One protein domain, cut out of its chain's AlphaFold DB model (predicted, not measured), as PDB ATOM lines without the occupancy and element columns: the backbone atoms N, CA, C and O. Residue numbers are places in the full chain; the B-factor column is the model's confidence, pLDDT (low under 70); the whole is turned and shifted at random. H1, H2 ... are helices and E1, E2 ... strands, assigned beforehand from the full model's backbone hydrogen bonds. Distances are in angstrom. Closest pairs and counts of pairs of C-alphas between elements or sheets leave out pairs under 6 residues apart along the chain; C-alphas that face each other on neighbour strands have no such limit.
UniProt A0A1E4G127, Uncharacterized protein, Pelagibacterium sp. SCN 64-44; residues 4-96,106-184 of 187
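This is residues 4 to 96 and 106 to 184 of the 187 residues of an uncharacterized protein of Pelagibacterium sp. SCN 64-44 (UniProt A0A1E4G127). A long helical hairpin, H1 and H2, makes the long axis, and the shorter H6 packs along H1 to give a loose bundle of three helices side by side. Beyond one end of this bundle, H7 stands crosswise next to the two-strand sheet E3 - E4, its residues 172 to 183 sticking out; the small strand hairpin E1 - E2 is off to one side, and H3 is at the opposite end. The printed part has 172 residues, with seven named helices and four named strands in the order H1 H2 H3 H4 E1 E2 E3 H5 H6 E4 H7; both sheets are antiparallel and the class is mostly helix. The whole is loose, with a radius of gyration of the C-alphas of 21.7 A, and only just flat, spanning 69 by 46 by 23 A.

Look first at the sheets: E3 is residues 129 to 132 and E4 residues 159 to 162, while E1 is residues 111 to 114 and E2 residues 119 to 122. Find C-alpha 34 at (-7.373, -40.817, -20.474); from there H2 runs 49.9 A to residue 67. H1, residues 4 to 26, begins with C-alpha 4 at (-19.007, -14.486, -53.233) and is 33.1 A long. H6, residues 140 to 152, is 19.0 A long. H7, residues 165 to 183, covers 27.0 A and ends with C-alpha 183 at (-20.279, -52.914, -13.409). The shorter helices are H3, residues 70 to 79, H4, residues 90 to 93, and H5, residues 135 to 138.

In the bundle, H1 and H2 touch, with C-alphas of His 10 and Glu 54 closest at 5.9 A, at a shallow tilt of 23 degrees, opposite ways. H6 touches H1, closest at C-alphas of Phe 20 and Met 148, 7.2 A. H2 touches H5 with residues 35 to 36 alone; C-alphas of Ala 36 and Leu 138 are closest at 4.8 A. H2 and H4 are near each other. H3 is only just apart from H2, 8.2 A at the closest. In E3 and E4, find N 131 and O 160 within hydrogen-bond range at 2.9 A; in E1 and E2, N 112 and O 121 at 2.9 A. H7 touches no helix; its closest C-alpha pair with E4 is Phe 162 and Leu 168, 5.7 A. Every O i to N i+4 pair is within hydrogen-bond range in H1, H2, H3 and H7, and 8 of 9 in H6; H4 and H5 are too short for such a pair.

The C-alphas farthest apart, of Ala 71 and Gly 184, are 71.9 A apart. Residues 97 to 105 are not printed; C-alphas 96 and 106 are 18.3 A apart across the cut. Of the links printed whole, none is long. The pLDDT is under 70 at residues 27 to 31, 81 to 86 and 182 to 184.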
ATOM      1  N   GLU A   4     -18.397 -15.056 -54.443       90.00
ATOM      2  CA  GLU A   4     -19.007 -14.486 -53.233       90.00
ATOM      3  C   GLU A   4     -19.664 -15.582 -52.388       90.00
ATOM      4  O   GLU A   4     -19.624 -15.512 -51.162       90.00
ATOM      5  N   ASP A   5     -20.219 -16.609 -53.039       90.94
ATOM      6  CA  ASP A   5     -20.751 -17.782 -52.350       90.94
ATOM      7  C   ASP A   5     -19.623 -18.567 -51.650       90.94
ATOM      8  O   ASP A   5     -19.802 -18.974 -50.506       90.94
ATOM      9  N   LEU A   6     -18.458 -18.742 -52.292       90.38
ATOM     10  CA  LEU A   6     -17.296 -19.406 -51.679       90.38
ATOM     11  C   LEU A   6     -16.761 -18.639 -50.470       90.38
ATOM     12  O   LEU A   6     -16.610 -19.216 -49.396       90.38
ATOM     13  N   ILE A   7     -16.565 -17.325 -50.607       94.00
ATOM     14  CA  ILE A   7     -16.165 -16.455 -49.492       94.00
ATOM     15  C   ILE A   7     -17.136 -16.615 -48.316       94.00
ATOM     16  O   ILE A   7     -16.700 -16.766 -47.175       94.00
ATOM     17  N   GLN A   8     -18.446 -16.618 -48.582       95.62
ATOM     18  CA  GLN A   8     -19.449 -16.812 -47.538       95.62
ATOM     19  C   GLN A   8     -19.342 -18.200 -46.887       95.62
ATOM     20  O   GLN A   8     -19.418 -18.295 -45.662       95.62
ATOM     21  N   ILE A   9     -19.145 -19.261 -47.673       94.19
ATOM     22  CA  ILE A   9     -18.950 -20.623 -47.154       94.19
ATOM     23  C   ILE A   9     -17.735 -20.679 -46.225       94.19
ATOM     24  O   ILE A   9     -17.854 -21.209 -45.118       94.19
ATOM     25  N   HIS A  10     -16.608 -20.086 -46.626       95.31
ATOM     26  CA  HIS A  10     -15.404 -20.025 -45.801       95.31
ATOM     27  C   HIS A  10     -15.648 -19.263 -44.491       95.31
ATOM     28  O   HIS A  10     -15.352 -19.764 -43.406       95.31
ATOM     29  N   GLU A  11     -16.271 -18.082 -44.548       97.56
ATOM     30  CA  GLU A  11     -16.611 -17.300 -43.350       97.56
ATOM     31  C   GLU A  11     -17.534 -18.072 -42.385       97.56
ATOM     32  O   GLU A  11     -17.308 -18.087 -41.165       97.56
ATOM     33  N   GLU A  12     -18.566 -18.739 -42.912       97.31
ATOM     34  CA  GLU A  12     -19.497 -19.559 -42.130       97.31
ATOM     35  C   GLU A  12     -18.794 -20.768 -41.500       97.31
ATOM     36  O   GLU A  12     -18.967 -21.040 -40.303       97.31
ATOM     37  N   ARG A  13     -17.947 -21.462 -42.268       97.19
ATOM     38  CA  ARG A  13     -17.191 -22.625 -41.795       97.19
ATOM     39  C   ARG A  13     -16.176 -22.237 -40.724       97.19
ATOM     40  O   ARG A  13     -16.140 -22.884 -39.676       97.19
ATOM     41  N   ILE A  14     -15.441 -21.137 -40.899       98.25
ATOM     42  CA  ILE A  14     -14.537 -20.576 -39.878       98.25
ATOM     43  C   ILE A  14     -15.305 -20.273 -38.587       98.25
ATOM     44  O   ILE A  14     -14.834 -20.584 -37.484       98.25
ATOM     45  N   ALA A  15     -16.503 -19.692 -38.681       98.00
ATOM     46  CA  ALA A  15     -17.329 -19.415 -37.509       98.00
ATOM     47  C   ALA A  15     -17.774 -20.706 -36.794       98.00
ATOM     48  O   ALA A  15     -17.701 -20.786 -35.559       98.00
ATOM     49  N   HIS A  16     -18.187 -21.730 -37.548       97.12
ATOM     50  CA  HIS A  16     -18.545 -23.049 -37.016       97.12
ATOM     51  C   HIS A  16     -17.353 -23.753 -36.353       97.12
ATOM     52  O   HIS A  16     -17.461 -24.209 -35.210       97.12
ATOM     53  N   LEU A  17     -16.191 -23.779 -37.004       97.94
ATOM     54  CA  LEU A  17     -14.958 -24.355 -36.463       97.94
ATOM     55  C   LEU A  17     -14.537 -23.657 -35.164       97.94
ATOM     56  O   LEU A  17     -14.272 -24.316 -34.157       97.94
ATOM     57  N   ASN A  18     -14.589 -22.323 -35.123       97.88
ATOM     58  CA  ASN A  18     -14.337 -21.555 -33.902       97.88
ATOM     59  C   ASN A  18     -15.331 -21.884 -32.777       97.88
ATOM     60  O   ASN A  18     -14.957 -21.923 -31.597       97.88
ATOM     61  N   HIS A  19     -16.601 -22.129 -33.109       96.06
ATOM     62  CA  HIS A  19     -17.597 -22.577 -32.139       96.06
ATOM     63  C   HIS A  19     -17.237 -23.953 -31.555       96.06
ATOM     64  O   HIS A  19     -17.222 -24.112 -30.327       96.06
ATOM     65  N   PHE A  20     -16.884 -24.925 -32.402       95.62
ATOM     66  CA  PHE A  20     -16.444 -26.251 -31.962       95.62
ATOM     67  C   PHE A  20     -15.164 -26.190 -31.130       95.62
ATOM     68  O   PHE A  20     -15.113 -26.803 -30.062       95.62
ATOM     69  N   LEU A  21     -14.179 -25.389 -31.542       95.62
ATOM     70  CA  LEU A  21     -12.928 -25.192 -30.813       95.62
ATOM     71  C   LEU A  21     -13.184 -24.682 -29.390       95.62
ATOM     72  O   LEU A  21     -12.660 -25.219 -28.410       95.62
ATOM     73  N   ARG A  22     -14.059 -23.678 -29.248       93.81
ATOM     74  CA  ARG A  22     -14.460 -23.156 -27.933       93.81
ATOM     75  C   ARG A  22     -15.122 -24.233 -27.079       93.81
ATOM     76  O   ARG A  22     -14.767 -24.366 -25.910       93.81
ATOM     77  N   ARG A  23     -16.045 -25.021 -27.638       92.25
ATOM     78  CA  ARG A  23     -16.687 -26.135 -26.913       92.25
ATOM     79  C   ARG A  23     -15.672 -27.200 -26.493       92.25
ATOM     80  O   ARG A  23     -15.651 -27.597 -25.328       92.25
ATOM     81  N   ALA A  24     -14.762 -27.574 -27.391       90.62
ATOM     82  CA  ALA A  24     -13.683 -28.513 -27.111       90.62
ATOM     83  C   ALA A  24     -12.768 -28.025 -25.971       90.62
ATOM     84  O   ALA A  24     -12.290 -28.839 -25.176       90.62
ATOM     85  N   HIS A  25     -12.565 -26.713 -25.829       89.38
ATOM     86  CA  HIS A  25     -11.825 -26.138 -24.708       89.38
ATOM     87  C   HIS A  25     -12.637 -25.971 -23.418       89.38
ATOM     88  O   HIS A  25     -12.030 -26.003 -22.352       89.38
ATOM     89  N   LEU A  26     -13.955 -25.766 -23.468       82.69
ATOM     90  CA  LEU A  26     -14.761 -25.395 -22.294       82.69
ATOM     91  C   LEU A  26     -15.273 -26.579 -21.461       82.69
ATOM     92  O   LEU A  26     -15.475 -26.410 -20.257       82.69
ATOM     93  N   ASP A  27     -15.396 -27.781 -22.030       66.81
ATOM     94  CA  ASP A  27     -15.896 -28.983 -21.327       66.81
ATOM     95  C   ASP A  27     -14.925 -29.563 -20.260       66.81
ATOM     96  O   ASP A  27     -15.014 -30.718 -19.848       66.81
ATOM     97  N   GLN A  28     -14.008 -28.750 -19.727       57.72
ATOM     98  CA  GLN A  28     -12.934 -29.102 -18.782       57.72
ATOM     99  C   GLN A  28     -13.373 -29.603 -17.391       57.72
ATOM    100  O   GLN A  28     -12.529 -29.768 -16.508       57.72
ATOM    101  N   ARG A  29     -14.668 -29.809 -17.125       54.28
ATOM    102  CA  ARG A  29     -15.171 -29.963 -15.743       54.28
ATOM    103  C   ARG A  29     -15.529 -31.392 -15.316       54.28
ATOM    104  O   ARG A  29     -15.866 -31.590 -14.150       54.28
ATOM    105  N   GLY A  30     -15.399 -32.387 -16.195       59.12
ATOM    106  CA  GLY A  30     -15.649 -33.803 -15.882       59.12
ATOM    107  C   GLY A  30     -14.387 -34.622 -15.571       59.12
ATOM    108  O   GLY A  30     -13.285 -34.299 -16.014       59.12
ATOM    109  N   LYS A  31     -14.538 -35.743 -14.844       65.19
ATOM    110  CA  LYS A  31     -13.500 -36.790 -14.733       65.19
ATOM    111  C   LYS A  31     -13.392 -37.551 -16.060       65.19
ATOM    112  O   LYS A  31     -13.819 -38.697 -16.159       65.19
ATOM    113  N   GLU A  32     -12.842 -36.910 -17.084       74.56
ATOM    114  CA  GLU A  32     -12.636 -37.551 -18.382       74.56
ATOM    115  C   GLU A  32     -11.714 -38.769 -18.279       74.56
ATOM    116  O   GLU A  32     -10.759 -38.806 -17.487       74.56
ATOM    117  N   SER A  33     -11.958 -39.764 -19.130       81.06
ATOM    118  CA  SER A  33     -11.034 -40.877 -19.319       81.06
ATOM    119  C   SER A  33      -9.719 -40.381 -19.946       81.06
ATOM    120  O   SER A  33      -9.638 -39.309 -20.550       81.06
ATOM    121  N   ALA A  34      -8.635 -41.150 -19.802       84.56
ATOM    122  CA  ALA A  34      -7.373 -40.817 -20.474       84.56
ATOM    123  C   ALA A  34      -7.511 -40.842 -22.009       84.56
ATOM    124  O   ALA A  34      -6.831 -40.075 -22.691       84.56
ATOM    125  N   VAL A  35      -8.406 -41.695 -22.519       86.31
ATOM    126  CA  VAL A  35      -8.782 -41.792 -23.935       86.31
ATOM    127  C   VAL A  35      -9.457 -40.496 -24.382       86.31
ATOM    128  O   VAL A  35      -8.937 -39.846 -25.282       86.31
ATOM    129  N   ALA A  36     -10.513 -40.059 -23.686       88.31
ATOM    130  CA  ALA A  36     -11.230 -38.820 -23.993       88.31
ATOM    131  C   ALA A  36     -10.302 -37.597 -23.994       88.31
ATOM    132  O   ALA A  36     -10.321 -36.805 -24.931       88.31
ATOM    133  N   ARG A  37      -9.382 -37.497 -23.022       87.81
ATOM    134  CA  ARG A  37      -8.369 -36.426 -23.012       87.81
ATOM    135  C   ARG A  37      -7.442 -36.452 -24.229       87.81
ATOM    136  O   ARG A  37      -7.005 -35.392 -24.671       87.81
ATOM    137  N   LYS A  38      -7.064 -37.640 -24.717       89.75
ATOM    138  CA  LYS A  38      -6.221 -37.774 -25.917       89.75
ATOM    139  C   LYS A  38      -7.007 -37.342 -27.157       89.75
ATOM    140  O   LYS A  38      -6.517 -36.476 -27.874       89.75
ATOM    141  N   VAL A  39      -8.223 -37.865 -27.319       92.00
ATOM    142  CA  VAL A  39      -9.148 -37.519 -28.411       92.00
ATOM    143  C   VAL A  39      -9.402 -36.020 -28.458       92.00
ATOM    144  O   VAL A  39      -9.208 -35.410 -29.496       92.00
ATOM    145  N   ARG A  40      -9.730 -35.393 -27.325       92.06
ATOM    146  CA  ARG A  40      -9.970 -33.947 -27.241       92.06
ATOM    147  C   ARG A  40      -8.767 -33.131 -27.707       92.06
ATOM    148  O   ARG A  40      -8.931 -32.194 -28.475       92.06
ATOM    149  N   ARG A  41      -7.554 -33.475 -27.255       92.00
ATOM    150  CA  ARG A  41      -6.336 -32.779 -27.704       92.00
ATOM    151  C   ARG A  41      -6.106 -32.939 -29.201       92.00
ATOM    152  O   ARG A  41      -5.670 -31.983 -29.829       92.00
ATOM    153  N   ARG A  42      -6.371 -34.129 -29.746       93.06
ATOM    154  CA  ARG A  42      -6.234 -34.376 -31.180       93.06
ATOM    155  C   ARG A  42      -7.277 -33.586 -31.962       93.06
ATOM    156  O   ARG A  42      -6.882 -32.830 -32.827       93.06
ATOM    157  N   LEU A  43      -8.544 -33.650 -31.556       94.12
ATOM    158  CA  LEU A  43      -9.649 -32.880 -32.131       94.12
ATOM    159  C   LEU A  43      -9.360 -31.373 -32.152       94.12
ATOM    160  O   LEU A  43      -9.563 -30.736 -33.170       94.12
ATOM    161  N   ILE A  44      -8.841 -30.806 -31.057       95.31
ATOM    162  CA  ILE A  44      -8.413 -29.396 -31.013       95.31
ATOM    163  C   ILE A  44      -7.334 -29.111 -32.068       95.31
ATOM    164  O   ILE A  44      -7.376 -28.068 -32.709       95.31
ATOM    165  N   GLY A  45      -6.376 -30.026 -32.238       95.06
ATOM    166  CA  GLY A  45      -5.350 -29.921 -33.272       95.06
ATOM    167  C   GLY A  45      -5.925 -29.984 -34.687       95.06
ATOM    168  O   GLY A  45      -5.569 -29.142 -35.498       95.06
ATOM    169  N   GLU A  46      -6.835 -30.923 -34.958       96.12
ATOM    170  CA  GLU A  46      -7.504 -31.046 -36.265       96.12
ATOM    171  C   GLU A  46      -8.342 -29.801 -36.585       96.12
ATOM    172  O   GLU A  46      -8.223 -29.247 -37.667       96.12
ATOM    173  N   ILE A  47      -9.119 -29.291 -35.619       97.06
ATOM    174  CA  ILE A  47      -9.879 -28.043 -35.799       97.06
ATOM    175  C   ILE A  47      -8.938 -26.869 -36.098       97.06
ATOM    176  O   ILE A  47      -9.272 -26.022 -36.917       97.06
ATOM    177  N   GLY A  48      -7.772 -26.809 -35.447       97.56
ATOM    178  CA  GLY A  48      -6.759 -25.796 -35.745       97.56
ATOM    179  C   GLY A  48      -6.259 -25.879 -37.188       97.56
ATOM    180  O   GLY A  48      -6.227 -24.867 -37.868       97.56
ATOM    181  N   GLN A  49      -5.955 -27.085 -37.675       96.62
ATOM    182  CA  GLN A  49      -5.527 -27.286 -39.065       96.62
ATOM    183  C   GLN A  49      -6.619 -26.923 -40.076       96.62
ATOM    184  O   GLN A  49      -6.321 -26.321 -41.100       96.62
ATOM    185  N   MET A  50      -7.879 -27.251 -39.779       97.69
ATOM    186  CA  MET A  50      -9.017 -26.837 -40.604       97.69
ATOM    187  C   MET A  50      -9.191 -25.319 -40.626       97.69
ATOM    188  O   MET A  50      -9.521 -24.770 -41.666       97.69
ATOM    189  N   LEU A  51      -8.994 -24.640 -39.489       98.25
ATOM    190  CA  LEU A  51      -9.058 -23.179 -39.429       98.25
ATOM    191  C   LEU A  51      -7.962 -22.547 -40.283       98.25
ATOM    192  O   LEU A  51      -8.282 -21.686 -41.089       98.25
ATOM    193  N   ASP A  52      -6.717 -23.012 -40.149       97.94
ATOM    194  CA  ASP A  52      -5.602 -22.525 -40.967       97.94
ATOM    195  C   ASP A  52      -5.897 -22.736 -42.469       97.94
ATOM    196  O   ASP A  52      -5.735 -21.819 -43.267       97.94
ATOM    197  N   TYR A  53      -6.412 -23.916 -42.844       96.19
ATOM    198  CA  TYR A  53      -6.817 -24.227 -44.222       96.19
ATOM    199  C   TYR A  53      -7.890 -23.263 -44.755       96.19
ATOM    200  O   TYR A  53      -7.766 -22.738 -45.860       96.19
ATOM    201  N   GLU A  54      -8.943 -23.024 -43.975       96.94
ATOM    202  CA  GLU A  54     -10.042 -22.141 -44.372       96.94
ATOM    203  C   GLU A  54      -9.629 -20.669 -44.429       96.94
ATOM    204  O   GLU A  54     -10.093 -19.936 -45.299       96.94
ATOM    205  N   GLU A  55      -8.768 -20.225 -43.512       97.44
ATOM    206  CA  GLU A  55      -8.236 -18.863 -43.507       97.44
ATOM    207  C   GLU A  55      -7.348 -18.613 -44.736       97.44
ATOM    208  O   GLU A  55      -7.519 -17.585 -45.395       97.44
ATOM    209  N   ASP A  56      -6.481 -19.568 -45.092       95.81
ATOM    210  CA  ASP A  56      -5.646 -19.502 -46.298       95.81
ATOM    211  C   ASP A  56      -6.504 -19.487 -47.582       95.81
ATOM    212  O   ASP A  56      -6.255 -18.694 -48.498       95.81
ATOM    213  N   ALA A  57      -7.543 -20.330 -47.652       93.31
ATOM    214  CA  ALA A  57      -8.473 -20.370 -48.786       93.31
ATOM    215  C   ALA A  57      -9.262 -19.055 -48.924       93.31
ATOM    216  O   ALA A  57      -9.322 -18.467 -50.008       93.31
ATOM    217  N   LEU A  58      -9.791 -18.541 -47.810       95.38
ATOM    218  CA  LEU A  58     -10.498 -17.264 -47.771       95.38
ATOM    219  C   LEU A  58      -9.592 -16.098 -48.189       95.38
ATOM    220  O   LEU A  58     -10.039 -15.210 -48.916       95.38
ATOM    221  N   GLU A  59      -8.332 -16.071 -47.744       96.12
ATOM    222  CA  GLU A  59      -7.376 -15.035 -48.152       96.12
ATOM    223  C   GLU A  59      -7.163 -15.047 -49.672       96.12
ATOM    224  O   GLU A  59      -7.248 -13.988 -50.307       96.12
ATOM    225  N   ALA A  60      -6.969 -16.229 -50.265       92.31
ATOM    226  CA  ALA A  60      -6.796 -16.384 -51.708       92.31
ATOM    227  C   ALA A  60      -8.026 -15.895 -52.498       92.31
ATOM    228  O   ALA A  60      -7.890 -15.146 -53.474       92.31
ATOM    229  N   ASP A  61      -9.230 -16.244 -52.048       92.50
ATOM    230  CA  ASP A  61     -10.481 -15.825 -52.684       92.50
ATOM    231  C   ASP A  61     -10.729 -14.315 -52.556       92.50
ATOM    232  O   ASP A  61     -11.153 -13.648 -53.513       92.50
ATOM    233  N   LEU A  62     -10.411 -13.732 -51.397       94.81
ATOM    234  CA  LEU A  62     -10.471 -12.286 -51.182       94.81
ATOM    235  C   LEU A  62      -9.467 -11.539 -52.071       94.81
ATOM    236  O   LEU A  62      -9.812 -10.481 -52.615       94.81
ATOM    237  N   GLU A  63      -8.257 -12.076 -52.253       95.00
ATOM    238  CA  GLU A  63      -7.253 -11.527 -53.168       95.00
ATOM    239  C   GLU A  63      -7.725 -11.603 -54.628       95.00
ATOM    240  O   GLU A  63      -7.648 -10.606 -55.363       95.00
ATOM    241  N   TYR A  64      -8.291 -12.738 -55.050       92.19
ATOM    242  CA  TYR A  64      -8.884 -12.881 -56.380       92.19
ATOM    243  C   TYR A  64     -10.020 -11.869 -56.591       92.19
ATOM    244  O   TYR A  64     -10.038 -11.145 -57.594       92.19
ATOM    245  N   ARG A  65     -10.934 -11.717 -55.622       93.00
ATOM    246  CA  ARG A  65     -12.017 -10.722 -55.692       93.00
ATOM    247  C   ARG A  65     -11.482  -9.291 -55.788       93.00
ATOM    248  O   ARG A  65     -12.042  -8.483 -56.534       93.00
ATOM    249  N   ALA A  66     -10.423  -8.966 -55.045       94.81
ATOM    250  CA  ALA A  66      -9.823  -7.632 -55.024       94.81
ATOM    251  C   ALA A  66      -9.055  -7.294 -56.315       94.81
ATOM    252  O   ALA A  66      -9.020  -6.130 -56.726       94.81
ATOM    253  N   SER A  67      -8.451  -8.294 -56.958       94.00
ATOM    254  CA  SER A  67      -7.645  -8.137 -58.178       94.00
ATOM    255  C   SER A  67      -8.453  -8.219 -59.480       94.00
ATOM    256  O   SER A  67      -7.940  -7.867 -60.545       94.00
ATOM    257  N   THR A  68      -9.726  -8.619 -59.408       92.44
ATOM    258  CA  THR A  68     -10.614  -8.781 -60.567       92.44
ATOM    259  C   THR A  68     -11.759  -7.769 -60.582       92.44
ATOM    260  O   THR A  68     -12.229  -7.266 -59.560       92.44
ATOM    261  N   THR A  69     -12.252  -7.464 -61.780       92.88
ATOM    262  CA  THR A  69     -13.491  -6.695 -61.972       92.88
ATOM    263  C   THR A  69     -14.705  -7.627 -62.035       92.88
ATOM    264  O   THR A  69     -14.558  -8.777 -62.451       92.88
ATOM    265  N   PRO A  70     -15.926  -7.144 -61.726       91.75
ATOM    266  CA  PRO A  70     -17.140  -7.956 -61.863       91.75
ATOM    267  C   PRO A  70     -17.297  -8.587 -63.254       91.75
ATOM    268  O   PRO A  70     -17.599  -9.763 -63.369       91.75
ATOM    269  N   ALA A  71     -16.982  -7.843 -64.321       91.19
ATOM    270  CA  ALA A  71     -17.078  -8.355 -65.688       91.19
ATOM    271  C   ALA A  71     -16.070  -9.478 -65.999       91.19
ATOM    272  O   ALA A  71     -16.355 -10.317 -66.849       91.19
ATOM    273  N   GLN A  72     -14.898  -9.484 -65.353       89.19
ATOM    274  CA  GLN A  72     -13.930 -10.579 -65.471       89.19
ATOM    275  C   GLN A  72     -14.423 -11.817 -64.730       89.19
ATOM    276  O   GLN A  72     -14.424 -12.891 -65.315       89.19
ATOM    277  N   ARG A  73     -14.948 -11.656 -63.513       88.50
ATOM    278  CA  ARG A  73     -15.534 -12.770 -62.758       88.50
ATOM    279  C   ARG A  73     -16.715 -13.407 -63.485       88.50
ATOM    280  O   ARG A  73     -16.737 -14.618 -63.654       88.50
ATOM    281  N   ASP A  74     -17.610 -12.594 -64.048       87.06
ATOM    282  CA  ASP A  74     -18.712 -13.082 -64.887       87.06
ATOM    283  C   ASP A  74     -18.211 -13.867 -66.115       87.06
ATOM    284  O   ASP A  74     -18.929 -14.707 -66.659       87.06
ATOM    285  N   LEU A  75     -17.037 -13.523 -66.658       87.50
ATOM    286  CA  LEU A  75     -16.431 -14.253 -67.775       87.50
ATOM    287  C   LEU A  75     -15.815 -15.569 -67.301       87.50
ATOM    288  O   LEU A  75     -16.056 -16.585 -67.949       87.50
ATOM    289  N   ASP A  76     -15.091 -15.551 -66.187       84.69
ATOM    290  CA  ASP A  76     -14.449 -16.727 -65.597       84.69
ATOM    291  C   ASP A  76     -15.506 -17.769 -65.179       84.69
ATOM    292  O   ASP A  76     -15.425 -18.929 -65.582       84.69
ATOM    293  N   GLU A  77     -16.587 -17.338 -64.520       81.31
ATOM    294  CA  GLU A  77     -17.732 -18.189 -64.145       81.31
ATOM    295  C   GLU A  77     -18.438 -18.822 -65.355       81.31
ATOM    296  O   GLU A  77     -18.966 -19.932 -65.278       81.31
ATOM    297  N   ARG A  78     -18.468 -18.122 -66.497       82.25
ATOM    298  CA  ARG A  78     -19.039 -18.653 -67.745       82.25
ATOM    299  C   ARG A  78     -18.076 -19.565 -68.495       82.25
ATOM    300  O   ARG A  78     -18.545 -20.420 -69.248       82.25
ATOM    301  N   ALA A  79     -16.770 -19.347 -68.355       82.56
ATOM    302  CA  ALA A  79     -15.740 -20.146 -69.004       82.56
ATOM    303  C   ALA A  79     -15.678 -21.554 -68.401       82.56
ATOM    304  O   ALA A  79     -15.575 -22.526 -69.149       82.56
ATOM    305  N   GLU A  80     -15.845 -21.663 -67.081       73.50
ATOM    306  CA  GLU A  80     -15.954 -22.939 -66.374       73.50
ATOM    307  C   GLU A  80     -17.145 -22.927 -65.403       73.50
ATOM    308  O   GLU A  80     -16.995 -22.666 -64.211       73.50
ATOM    309  N   PRO A  81     -18.360 -23.230 -65.890       63.78
ATOM    310  CA  PRO A  81     -19.532 -23.325 -65.029       63.78
ATOM    311  C   PRO A  81     -19.320 -24.383 -63.940       63.78
ATOM    312  O   PRO A  81     -19.172 -25.567 -64.244       63.78
ATOM    313  N   GLY A  82     -19.322 -23.952 -62.676       57.03
ATOM    314  CA  GLY A  82     -19.084 -24.827 -61.525       57.03
ATOM    315  C   GLY A  82     -17.610 -25.037 -61.167       57.03
ATOM    316  O   GLY A  82     -17.343 -25.883 -60.320       57.03
ATOM    317  N   CYS A  83     -16.662 -24.280 -61.745       60.69
ATOM    318  CA  CYS A  83     -15.263 -24.304 -61.289       60.69
ATOM    319  C   CYS A  83     -15.181 -24.098 -59.775       60.69
ATOM    320  O   CYS A  83     -14.575 -24.904 -59.077       60.69
ATOM    321  N   TRP A  84     -15.924 -23.121 -59.264       65.56
ATOM    322  CA  TRP A  84     -16.013 -22.817 -57.842       65.56
ATOM    323  C   TRP A  84     -16.612 -23.972 -57.010       65.56
ATOM    324  O   TRP A  84     -16.122 -24.239 -55.921       65.56
ATOM    325  N   ASP A  85     -17.579 -24.744 -57.534       61.22
ATOM    326  CA  ASP A  85     -18.126 -25.952 -56.868       61.22
ATOM    327  C   ASP A  85     -17.068 -27.032 -56.650       61.22
ATOM    328  O   ASP A  85     -17.111 -27.755 -55.662       61.22
ATOM    329  N   THR A  86     -16.106 -27.138 -57.563       62.34
ATOM    330  CA  THR A  86     -15.006 -28.106 -57.453       62.34
ATOM    331  C   THR A  86     -13.819 -27.607 -56.628       62.34
ATOM    332  O   THR A  86     -12.874 -28.370 -56.415       62.34
ATOM    333  N   TRP A  87     -13.836 -26.340 -56.201       70.31
ATOM    334  CA  TRP A  87     -12.759 -25.726 -55.418       70.31
ATOM    335  C   TRP A  87     -12.999 -25.830 -53.912       70.31
ATOM    336  O   TRP A  87     -12.029 -25.901 -53.161       70.31
ATOM    337  N   ASP A  88     -14.254 -25.940 -53.466       82.62
ATOM    338  CA  ASP A  88     -14.554 -26.273 -52.071       82.62
ATOM    339  C   ASP A  88     -14.332 -27.773 -51.809       82.62
ATOM    340  O   ASP A  88     -15.253 -28.589 -51.836       82.62
ATOM    341  N   GLN A  89     -13.069 -28.151 -51.604       87.75
ATOM    342  CA  GLN A  89     -12.641 -29.539 -51.381       87.75
ATOM    343  C   GLN A  89     -12.617 -29.932 -49.902       87.75
ATOM    344  O   GLN A  89     -12.194 -31.038 -49.577       87.75
ATOM    345  N   PHE A  90     -13.127 -29.080 -49.007       91.56
ATOM    346  CA  PHE A  90     -12.985 -29.252 -47.562       91.56
ATOM    347  C   PHE A  90     -13.402 -30.641 -47.065       91.56
ATOM    348  O   PHE A  90     -12.613 -31.332 -46.425       91.56
ATOM    349  N   SER A  91     -14.614 -31.103 -47.383       90.38
ATOM    350  CA  SER A  91     -15.073 -32.421 -46.916       90.38
ATOM    351  C   SER A  91     -14.254 -33.574 -47.496       90.38
ATOM    352  O   SER A  91     -14.104 -34.599 -46.846       90.38
ATOM    353  N   THR A  92     -13.673 -33.399 -48.687       89.25
ATOM    354  CA  THR A  92     -12.796 -34.396 -49.315       89.25
ATOM    355  C   THR A  92     -11.414 -34.413 -48.666       89.25
ATOM    356  O   THR A  92     -10.878 -35.486 -48.388       89.25
ATOM    357  N   ASP A  93     -10.852 -33.242 -48.375       90.25
ATOM    358  CA  ASP A  93      -9.539 -33.104 -47.741       90.25
ATOM    359  C   ASP A  93      -9.550 -33.580 -46.280       90.25
ATOM    360  O   ASP A  93      -8.524 -34.025 -45.755       90.25
ATOM    361  N   PHE A  94     -10.724 -33.552 -45.643       92.62
ATOM    362  CA  PHE A  94     -10.939 -33.929 -44.246       92.62
ATOM    363  C   PHE A  94     -11.870 -35.155 -44.060       92.62
ATOM    364  O   PHE A  94     -12.400 -35.350 -42.966       92.62
ATOM    365  N   ASP A  95     -12.044 -36.008 -45.082       86.25
ATOM    366  CA  ASP A  95     -13.037 -37.110 -45.113       86.25
ATOM    367  C   ASP A  95     -12.824 -38.197 -44.033       86.25
ATOM    368  O   ASP A  95     -13.776 -38.853 -43.619       86.25
ATOM    369  N   ASP A  96     -11.610 -38.383 -43.497       87.19
ATOM    370  CA  ASP A  96     -11.334 -39.358 -42.421       87.19
ATOM    371  C   ASP A  96     -10.216 -38.895 -41.478       87.19
ATOM    372  O   ASP A  96      -9.021 -39.013 -41.772       87.19
ATOM    373  N   LEU A 106       1.970 -49.904 -44.107       90.62
ATOM    374  CA  LEU A 106       2.501 -51.261 -44.223       90.62
ATOM    375  C   LEU A 106       3.407 -51.367 -45.450       90.62
ATOM    376  O   LEU A 106       3.006 -51.002 -46.553       90.62
ATOM    377  N   GLY A 107       4.630 -51.848 -45.240       87.19
ATOM    378  CA  GLY A 107       5.558 -52.220 -46.299       87.19
ATOM    379  C   GLY A 107       5.486 -53.716 -46.600       87.19
ATOM    380  O   GLY A 107       5.168 -54.530 -45.731       87.19
ATOM    381  N   ASP A 108       5.847 -54.088 -47.826       87.50
ATOM    382  CA  ASP A 108       5.835 -55.485 -48.282       87.50
ATOM    383  C   ASP A 108       6.967 -56.340 -47.668       87.50
ATOM    384  O   ASP A 108       7.003 -57.557 -47.839       87.50
ATOM    385  N   ASP A 109       7.907 -55.722 -46.947       88.31
ATOM    386  CA  ASP A 109       9.092 -56.349 -46.347       88.31
ATOM    387  C   ASP A 109       8.896 -56.765 -44.875       88.31
ATOM    388  O   ASP A 109       9.869 -56.994 -44.148       88.31
ATOM    389  N   GLY A 110       7.643 -56.854 -44.419       87.62
ATOM    390  CA  GLY A 110       7.319 -57.162 -43.022       87.62
ATOM    391  C   GLY A 110       7.651 -56.007 -42.074       87.62
ATOM    392  O   GLY A 110       7.992 -56.215 -40.903       87.62
ATOM    393  N   ARG A 111       7.612 -54.771 -42.585       92.25
ATOM    394  CA  ARG A 111       7.796 -53.556 -41.795       92.25
ATOM    395  C   ARG A 111       6.557 -52.688 -41.844       92.25
ATOM    396  O   ARG A 111       5.813 -52.677 -42.816       92.25
ATOM    397  N   ALA A 112       6.384 -51.902 -40.795       93.44
ATOM    398  CA  ALA A 112       5.358 -50.881 -40.731       93.44
ATOM    399  C   ALA A 112       5.973 -49.552 -40.275       93.44
ATOM    400  O   ALA A 112       6.827 -49.515 -39.382       93.44
ATOM    401  N   PHE A 113       5.571 -48.464 -40.922       93.06
ATOM    402  CA  PHE A 113       5.942 -47.103 -40.562       93.06
ATOM    403  C   PHE A 113       4.929 -46.544 -39.575       93.06
ATOM    404  O   PHE A 113       3.728 -46.602 -39.832       93.06
ATOM    405  N   ASP A 114       5.416 -45.984 -38.474       90.62
ATOM    406  CA  ASP A 114       4.622 -45.220 -37.518       90.62
ATOM    407  C   ASP A 114       4.750 -43.720 -37.839       90.62
ATOM    408  O   ASP A 114       5.809 -43.129 -37.571       90.62
ATOM    409  N   PRO A 115       3.699 -43.075 -38.382       87.31
ATOM    410  CA  PRO A 115       3.728 -41.649 -38.688       87.31
ATOM    411  C   PRO A 115       3.888 -40.770 -37.446       87.31
ATOM    412  O   PRO A 115       4.429 -39.672 -37.544       87.31
ATOM    413  N   SER A 116       3.470 -41.244 -36.267       83.44
ATOM    414  CA  SER A 116       3.509 -40.450 -35.034       83.44
ATOM    415  C   SER A 116       4.929 -40.212 -34.520       83.44
ATOM    416  O   SER A 116       5.197 -39.199 -33.871       83.44
ATOM    417  N   VAL A 117       5.851 -41.128 -34.828       85.81
ATOM    418  CA  VAL A 117       7.267 -41.034 -34.441       85.81
ATOM    419  C   VAL A 117       8.219 -40.934 -35.634       85.81
ATOM    420  O   VAL A 117       9.423 -40.758 -35.435       85.81
ATOM    421  N   GLY A 118       7.704 -41.064 -36.861       90.50
ATOM    422  CA  GLY A 118       8.472 -40.977 -38.099       90.50
ATOM    423  C   GLY A 118       9.480 -42.115 -38.275       90.50
ATOM    424  O   GLY A 118      10.611 -41.873 -38.701       90.50
ATOM    425  N   ARG A 119       9.126 -43.352 -37.889       91.44
ATOM    426  CA  ARG A 119      10.062 -44.494 -37.886       91.44
ATOM    427  C   ARG A 119       9.457 -45.771 -38.446       91.44
ATOM    428  O   ARG A 119       8.274 -46.037 -38.289       91.44
ATOM    429  N   TRP A 120      10.325 -46.586 -39.039       92.94
ATOM    430  CA  TRP A 120      10.011 -47.926 -39.523       92.94
ATOM    431  C   TRP A 120      10.363 -48.993 -38.488       92.94
ATOM    432  O   TRP A 120      11.490 -49.018 -37.982       92.94
ATOM    433  N   TYR A 121       9.445 -49.928 -38.269       88.81
ATOM    434  CA  TYR A 121       9.585 -51.055 -37.352       88.81
ATOM    435  C   TYR A 121       9.431 -52.370 -38.104       88.81
ATOM    436  O   TYR A 121       8.620 -52.455 -39.019       88.81
ATOM    437  N   HIS A 122      10.186 -53.395 -37.710       91.31
ATOM    438  CA  HIS A 122       9.827 -54.766 -38.072       91.31
ATOM    439  C   HIS A 122       8.631 -55.197 -37.231       91.31
ATOM    440  O   HIS A 122       8.616 -54.953 -36.022       91.31
ATOM    441  N   VAL A 123       7.649 -55.816 -37.877       90.44
ATOM    442  CA  VAL A 123       6.421 -56.285 -37.235       90.44
ATOM    443  C   VAL A 123       6.217 -57.764 -37.522       90.44
ATOM    444  O   VAL A 123       6.650 -58.281 -38.549       90.44
ATOM    445  N   GLU A 124       5.602 -58.453 -36.570       88.56
ATOM    446  CA  GLU A 124       5.195 -59.844 -36.740       88.56
ATOM    447  C   GLU A 124       4.020 -59.945 -37.720       88.56
ATOM    448  O   GLU A 124       3.273 -58.983 -37.924       88.56
ATOM    449  N   ASP A 125       3.821 -61.133 -38.292       84.00
ATOM    450  CA  ASP A 125       2.687 -61.394 -39.171       84.00
ATOM    451  C   ASP A 125       1.368 -61.021 -38.481       84.00
ATOM    452  O   ASP A 125       1.105 -61.380 -37.332       84.00
ATOM    453  N   SER A 126       0.490 -60.336 -39.214       85.06
ATOM    454  CA  SER A 126      -0.790 -59.804 -38.719       85.06
ATOM    455  C   SER A 126      -0.708 -58.607 -37.759       85.06
ATOM    456  O   SER A 126      -1.755 -58.227 -37.220       85.06
ATOM    457  N   TYR A 127       0.473 -58.015 -37.556       88.00
ATOM    458  CA  TYR A 127       0.663 -56.745 -36.851       88.00
ATOM    459  C   TYR A 127       1.076 -55.628 -37.819       88.00
ATOM    460  O   TYR A 127       1.696 -55.907 -38.845       88.00
ATOM    461  N   PRO A 128       0.757 -54.357 -37.515       91.19
ATOM    462  CA  PRO A 128       0.038 -53.860 -36.341       91.19
ATOM    463  C   PRO A 128      -1.449 -54.250 -36.317       91.19
ATOM    464  O   PRO A 128      -2.141 -54.247 -37.334       91.19
ATOM    465  N   LYS A 129      -1.952 -54.589 -35.125       91.56
ATOM    466  CA  LYS A 129      -3.364 -54.917 -34.902       91.56
ATOM    467  C   LYS A 129      -4.162 -53.651 -34.648       91.56
ATOM    468  O   LYS A 129      -3.827 -52.864 -33.764       91.56
ATOM    469  N   LYS A 130      -5.252 -53.512 -35.396       93.25
ATOM    470  CA  LYS A 130      -6.214 -52.423 -35.277       93.25
ATOM    471  C   LYS A 130      -7.323 -52.780 -34.291       93.25
ATOM    472  O   LYS A 130      -7.926 -53.847 -34.408       93.25
ATOM    473  N   VAL A 131      -7.616 -51.880 -33.359       90.88
ATOM    474  CA  VAL A 131      -8.743 -51.986 -32.423       90.88
ATOM    475  C   VAL A 131      -9.566 -50.708 -32.496       90.88
ATOM    476  O   VAL A 131      -9.038 -49.619 -32.290       90.88
ATOM    477  N   VAL A 132     -10.862 -50.844 -32.772       89.88
ATOM    478  CA  VAL A 132     -11.805 -49.718 -32.766       89.88
ATOM    479  C   VAL A 132     -12.278 -49.481 -31.337       89.88
ATOM    480  O   VAL A 132     -12.724 -50.412 -30.664       89.88
ATOM    481  N   ILE A 133     -12.169 -48.241 -30.871       87.19
ATOM    482  CA  ILE A 133     -12.605 -47.837 -29.538       87.19
ATOM    483  C   ILE A 133     -14.071 -47.418 -29.581       87.19
ATOM    484  O   ILE A 133     -14.509 -46.704 -30.483       87.19
ATOM    485  N   ALA A 134     -14.838 -47.856 -28.584       81.31
ATOM    486  CA  ALA A 134     -16.243 -47.507 -28.489       81.31
ATOM    487  C   ALA A 134     -16.412 -46.015 -28.169       81.31
ATOM    488  O   ALA A 134     -15.857 -45.503 -27.197       81.31
ATOM    489  N   VAL A 135     -17.272 -45.340 -28.932       75.88
ATOM    490  CA  VAL A 135     -17.619 -43.918 -28.754       75.88
ATOM    491  C   VAL A 135     -18.129 -43.621 -27.333       75.88
ATOM    492  O   VAL A 135     -17.871 -42.549 -26.789       75.88
ATOM    493  N   ALA A 136     -18.766 -44.598 -26.675       73.62
ATOM    494  CA  ALA A 136     -19.221 -44.490 -25.287       73.62
ATOM    495  C   ALA A 136     -18.093 -44.155 -24.285       73.62
ATOM    496  O   ALA A 136     -18.357 -43.533 -23.256       73.62
ATOM    497  N   GLU A 137     -16.833 -44.503 -24.579       74.62
ATOM    498  CA  GLU A 137     -15.676 -44.173 -23.729       74.62
ATOM    499  C   GLU A 137     -15.325 -42.676 -23.709       74.62
ATOM    500  O   GLU A 137     -14.525 -42.229 -22.870       74.62
ATOM    501  N   LEU A 138     -15.906 -41.902 -24.631       83.38
ATOM    502  CA  LEU A 138     -15.679 -40.468 -24.770       83.38
ATOM    503  C   LEU A 138     -16.655 -39.619 -23.946       83.38
ATOM    504  O   LEU A 138     -16.380 -38.441 -23.718       83.38
ATOM    505  N   GLY A 139     -17.754 -40.199 -23.452       83.69
ATOM    506  CA  GLY A 139     -18.781 -39.459 -22.714       83.69
ATOM    507  C   GLY A 139     -19.343 -38.298 -23.539       83.69
ATOM    508  O   GLY A 139     -19.621 -38.461 -24.724       83.69
ATOM    509  N   ASP A 140     -19.463 -37.115 -22.938       83.50
ATOM    510  CA  ASP A 140     -20.034 -35.922 -23.590       83.50
ATOM    511  C   ASP A 140     -19.251 -35.465 -24.837       83.50
ATOM    512  O   ASP A 140     -19.818 -34.846 -25.737       83.50
ATOM    513  N   LEU A 141     -17.961 -35.816 -24.935       88.44
ATOM    514  CA  LEU A 141     -17.138 -35.515 -26.109       88.44
ATOM    515  C   LEU A 141     -17.647 -36.228 -27.372       88.44
ATOM    516  O   LEU A 141     -17.489 -35.692 -28.465       88.44
ATOM    517  N   ALA A 142     -18.297 -37.388 -27.232       89.69
ATOM    518  CA  ALA A 142     -18.913 -38.090 -28.357       89.69
ATOM    519  C   ALA A 142     -19.945 -37.214 -29.078       89.69
ATOM    520  O   ALA A 142     -19.918 -37.105 -30.297       89.69
ATOM    521  N   ALA A 143     -20.806 -36.528 -28.320       90.00
ATOM    522  CA  ALA A 143     -21.846 -35.680 -28.894       90.00
ATOM    523  C   ALA A 143     -21.265 -34.467 -29.637       90.00
ATOM    524  O   ALA A 143     -21.854 -34.002 -30.609       90.00
ATOM    525  N   LEU A 144     -20.115 -33.950 -29.189       91.88
ATOM    526  CA  LEU A 144     -19.402 -32.886 -29.896       91.88
ATOM    527  C   LEU A 144     -18.856 -33.381 -31.240       91.88
ATOM    528  O   LEU A 144     -19.047 -32.706 -32.247       91.88
ATOM    529  N   ILE A 145     -18.214 -34.552 -31.244       92.38
ATOM    530  CA  ILE A 145     -17.647 -35.181 -32.445       92.38
ATOM    531  C   ILE A 145     -18.754 -35.506 -33.451       92.38
ATOM    532  O   ILE A 145     -18.642 -35.136 -34.613       92.38
ATOM    533  N   ASP A 146     -19.854 -36.113 -32.998       93.00
ATOM    534  CA  ASP A 146     -20.993 -36.459 -33.854       93.00
ATOM    535  C   ASP A 146     -21.661 -35.223 -34.467       93.00
ATOM    536  O   ASP A 146     -22.117 -35.268 -35.609       93.00
ATOM    537  N   GLN A 147     -21.764 -34.127 -33.708       94.44
ATOM    538  CA  GLN A 147     -22.320 -32.875 -34.220       94.44
ATOM    539  C   GLN A 147     -21.392 -32.261 -35.269       94.44
ATOM    540  O   GLN A 147     -21.855 -31.878 -36.335       94.44
ATOM    541  N   MET A 148     -20.089 -32.216 -34.987       94.88
ATOM    542  CA  MET A 148     -19.094 -31.670 -35.908       94.88
ATOM    543  C   MET A 148     -19.022 -32.471 -37.212       94.88
ATOM    544  O   MET A 148     -19.025 -31.870 -38.279       94.88
ATOM    545  N   ALA A 149     -19.031 -33.804 -37.133       94.25
ATOM    546  CA  ALA A 149     -19.046 -34.684 -38.301       94.25
ATOM    547  C   ALA A 149     -20.227 -34.382 -39.236       94.25
ATOM    548  O   ALA A 149     -20.067 -34.306 -40.447       94.25
ATOM    549  N   LYS A 150     -21.417 -34.155 -38.666       94.94
ATOM    550  CA  LYS A 150     -22.629 -33.841 -39.436       94.94
ATOM    551  C   LYS A 150     -22.624 -32.430 -40.006       94.94
ATOM    552  O   LYS A 150     -23.033 -32.250 -41.144       94.94
ATOM    553  N   ASP A 151     -22.214 -31.446 -39.210       94.69
ATOM    554  CA  ASP A 151     -22.269 -30.036 -39.613       94.69
ATOM    555  C   ASP A 151     -21.215 -29.693 -40.670       94.69
ATOM    556  O   ASP A 151     -21.404 -28.742 -41.424       94.69
ATOM    557  N   LEU A 152     -20.115 -30.449 -40.712       93.38
ATOM    558  CA  LEU A 152     -19.010 -30.244 -41.648       93.38
ATOM    559  C   LEU A 152     -18.943 -31.294 -42.765       93.38
ATOM    560  O   LEU A 152     -18.094 -31.165 -43.638       93.38
ATOM    561  N   ASP A 153     -19.815 -32.306 -42.735       93.44
ATOM    562  CA  ASP A 153     -19.810 -33.446 -43.666       93.44
ATOM    563  C   ASP A 153     -18.442 -34.154 -43.739       93.44
ATOM    564  O   ASP A 153     -17.892 -34.390 -44.808       93.44
ATOM    565  N   ILE A 154     -17.877 -34.463 -42.568       94.00
ATOM    566  CA  ILE A 154     -16.587 -35.156 -42.405       94.00
ATOM    567  C   ILE A 154     -16.739 -36.369 -41.490       94.00
ATOM    568  O   ILE A 154     -17.707 -36.472 -40.726       94.00
ATOM    569  N   SER A 155     -15.752 -37.266 -41.490       92.62
ATOM    570  CA  SER A 155     -15.741 -38.417 -40.588       92.62
ATOM    571  C   SER A 155     -14.528 -38.443 -39.655       92.62
ATOM    572  O   SER A 155     -13.470 -37.876 -39.921       92.62
ATOM    573  N   PHE A 156     -14.704 -39.095 -38.504       92.56
ATOM    574  CA  PHE A 156     -13.657 -39.266 -37.502       92.56
ATOM    575  C   PHE A 156     -13.467 -40.740 -37.176       92.56
ATOM    576  O   PHE A 156     -14.435 -41.467 -36.926       92.56
ATOM    577  N   THR A 157     -12.211 -41.153 -37.045       92.56
ATOM    578  CA  THR A 157     -11.846 -42.513 -36.650       92.56
ATOM    579  C   THR A 157     -11.246 -42.562 -35.245       92.56
ATOM    580  O   THR A 157     -10.399 -41.765 -34.833       92.56
ATOM    581  N   LEU A 158     -11.711 -43.541 -34.464       92.19
ATOM    582  CA  LEU A 158     -11.274 -43.809 -33.091       92.19
ATOM    583  C   LEU A 158     -10.570 -45.158 -33.031       92.19
ATOM    584  O   LEU A 158     -11.023 -46.106 -32.390       92.19
ATOM    585  N   GLU A 159      -9.449 -45.242 -33.730       92.81
ATOM    586  CA  GLU A 159      -8.687 -46.474 -33.866       92.81
ATOM    587  C   GLU A 159      -7.423 -46.437 -33.008       92.81
ATOM    588  O   GLU A 159      -6.774 -45.401 -32.853       92.81
ATOM    589  N   ARG A 160      -7.081 -47.592 -32.435       90.50
ATOM    590  CA  ARG A 160      -5.787 -47.839 -31.804       90.50
ATOM    591  C   ARG A 160      -5.009 -48.898 -32.551       90.50
ATOM    592  O   ARG A 160      -5.573 -49.927 -32.930       90.50
ATOM    593  N   TYR A 161      -3.708 -48.671 -32.665       91.19
ATOM    594  CA  TYR A 161      -2.786 -49.601 -33.306       91.19
ATOM    595  C   TYR A 161      -1.818 -50.187 -32.281       91.19
ATOM    596  O   TYR A 161      -1.100 -49.475 -31.577       91.19
ATOM    597  N   PHE A 162      -1.801 -51.514 -32.197       90.50
ATOM    598  CA  PHE A 162      -0.889 -52.263 -31.341       90.50
ATOM    599  C   PHE A 162       0.174 -52.929 -32.195       90.50
ATOM    600  O   PHE A 162      -0.143 -53.601 -33.171       90.50
ATOM    601  N   TRP A 163       1.434 -52.752 -31.815       89.25
ATOM    602  CA  TRP A 163       2.587 -53.189 -32.603       89.25
ATOM    603  C   TRP A 163       3.041 -54.613 -32.273       89.25
ATOM    604  O   TRP A 163       3.782 -55.208 -33.047       89.25
ATOM    605  N   THR A 164       2.611 -55.156 -31.129       88.94
ATOM    606  CA  THR A 164       2.975 -56.503 -30.661       88.94
ATOM    607  C   THR A 164       1.834 -57.154 -29.882       88.94
ATOM    608  O   THR A 164       1.004 -56.461 -29.286       88.94
ATOM    609  N   GLU A 165       1.839 -58.486 -29.797       89.00
ATOM    610  CA  GLU A 165       0.861 -59.242 -29.003       89.00
ATOM    611  C   GLU A 165       0.901 -58.878 -27.519       89.00
ATOM    612  O   GLU A 165      -0.138 -58.664 -26.897       89.00
ATOM    613  N   THR A 166       2.099 -58.713 -26.955       89.31
ATOM    614  CA  THR A 166       2.269 -58.335 -25.546       89.31
ATOM    615  C   THR A 166       1.585 -57.006 -25.222       89.31
ATOM    616  O   THR A 166       0.909 -56.894 -24.198       89.31
ATOM    617  N   THR A 167       1.742 -55.994 -26.083       88.25
ATOM    618  CA  THR A 167       1.128 -54.675 -25.852       88.25
ATOM    619  C   THR A 167      -0.390 -54.717 -25.996       88.25
ATOM    620  O   THR A 167      -1.091 -54.096 -25.195       88.25
ATOM    621  N   LEU A 168      -0.900 -55.500 -26.950       89.56
ATOM    622  CA  LEU A 168      -2.331 -55.743 -27.095       89.56
ATOM    623  C   LEU A 168      -2.903 -56.464 -25.862       89.56
ATOM    624  O   LEU A 168      -3.882 -56.001 -25.282       89.56
ATOM    625  N   GLY A 169      -2.264 -57.546 -25.410       87.56
ATOM    626  CA  GLY A 169      -2.717 -58.333 -24.259       87.56
ATOM    627  C   GLY A 169      -2.756 -57.530 -22.956       87.56
ATOM    628  O   GLY A 169      -3.724 -57.612 -22.201       87.56
ATOM    629  N   GLN A 170      -1.751 -56.680 -22.714       89.00
ATOM    630  CA  GLN A 170      -1.748 -55.764 -21.567       89.00
ATOM    631  C   GLN A 170      -2.916 -54.773 -21.609       89.00
ATOM    632  O   GLN A 170      -3.511 -54.472 -20.572       89.00
ATOM    633  N   TRP A 171      -3.249 -54.265 -22.798       87.69
ATOM    634  CA  TRP A 171      -4.367 -53.345 -22.962       87.69
ATOM    635  C   TRP A 171      -5.717 -54.035 -22.745       87.69
ATOM    636  O   TRP A 171      -6.537 -53.499 -22.001       87.69
ATOM    637  N   VAL A 172      -5.918 -55.232 -23.312       87.50
ATOM    638  CA  VAL A 172      -7.151 -56.020 -23.134       87.50
ATOM    639  C   VAL A 172      -7.409 -56.293 -21.650       87.50
ATOM    640  O   VAL A 172      -8.484 -55.971 -21.151       87.50
ATOM    641  N   LEU A 173      -6.400 -56.761 -20.906       87.94
ATOM    642  CA  LEU A 173      -6.521 -56.989 -19.458       87.94
ATOM    643  C   LEU A 173      -6.887 -55.705 -18.692       87.94
ATOM    644  O   LEU A 173      -7.704 -55.721 -17.768       87.94
ATOM    645  N   ALA A 174      -6.294 -54.570 -19.069       84.25
ATOM    646  CA  ALA A 174      -6.596 -53.283 -18.447       84.25
ATOM    647  C   ALA A 174      -8.011 -52.771 -18.781       84.25
ATOM    648  O   ALA A 174      -8.598 -52.035 -17.981       84.25
ATOM    649  N   GLU A 175      -8.550 -53.116 -19.950       81.81
ATOM    650  CA  GLU A 175      -9.928 -52.818 -20.349       81.81
ATOM    651  C   GLU A 175     -10.926 -53.680 -19.563       81.81
ATOM    652  O   GLU A 175     -11.819 -53.142 -18.909       81.81
ATOM    653  N   GLU A 176     -10.702 -54.994 -19.490       84.62
ATOM    654  CA  GLU A 176     -11.534 -55.920 -18.708       84.62
ATOM    655  C   GLU A 176     -11.623 -55.504 -17.230       84.62
ATOM    656  O   GLU A 176     -12.707 -55.444 -16.642       84.62
ATOM    657  N   MET A 177     -10.491 -55.121 -16.627       84.06
ATOM    658  CA  MET A 177     -10.462 -54.616 -15.251       84.06
ATOM    659  C   MET A 177     -11.246 -53.307 -15.067       84.06
ATOM    660  O   MET A 177     -11.817 -53.082 -13.994       84.06
ATOM    661  N   ARG A 178     -11.267 -52.422 -16.072       78.38
ATOM    662  CA  ARG A 178     -12.056 -51.179 -16.030       78.38
ATOM    663  C   ARG A 178     -13.548 -51.476 -16.109       78.38
ATOM    664  O   ARG A 178     -14.303 -50.935 -15.300       78.38
ATOM    665  N   GLN A 179     -13.954 -52.371 -17.002       75.38
ATOM    666  CA  GLN A 179     -15.351 -52.780 -17.158       75.38
ATOM    667  C   GLN A 179     -15.883 -53.481 -15.903       75.38
ATOM    668  O   GLN A 179     -16.959 -53.134 -15.414       75.38
ATOM    669  N   ALA A 180     -15.091 -54.373 -15.297       77.00
ATOM    670  CA  ALA A 180     -15.448 -55.029 -14.038       77.00
ATOM    671  C   ALA A 180     -15.668 -54.025 -12.888       77.00
ATOM    672  O   ALA A 180     -16.569 -54.198 -12.067       77.00
ATOM    673  N   ARG A 181     -14.881 -52.940 -12.839       72.12
ATOM    674  CA  ARG A 181     -15.055 -51.863 -11.847       72.12
ATOM    675  C   ARG A 181     -16.275 -50.985 -12.127       72.12
ATOM    676  O   ARG A 181     -16.908 -50.538 -11.176       72.12
ATOM    677  N   ALA A 182     -16.609 -50.748 -13.395       64.62
ATOM    678  CA  ALA A 182     -17.786 -49.973 -13.782       64.62
ATOM    679  C   ALA A 182     -19.104 -50.733 -13.522       64.62
ATOM    680  O   ALA A 182     -20.086 -50.123 -13.109       64.62
ATOM    681  N   GLY A 183     -19.114 -52.062 -13.688       58.72
ATOM    682  CA  GLY A 183     -20.279 -52.914 -13.409       58.72
ATOM    683  C   GLY A 183     -20.563 -53.162 -11.918       58.72
ATOM    684  O   GLY A 183     -21.680 -53.521 -11.557       58.72
ATOM    685  N   GLY A 184     -19.586 -52.933 -11.034       51.56
ATOM    686  CA  GLY A 184     -19.693 -53.195  -9.591       51.56
ATOM    687  C   GLY A 184     -20.425 -52.132  -8.758       51.56
ATOM    688  O   GLY A 184     -20.427 -52.237  -7.536       51.56
TER     689      GLY A 184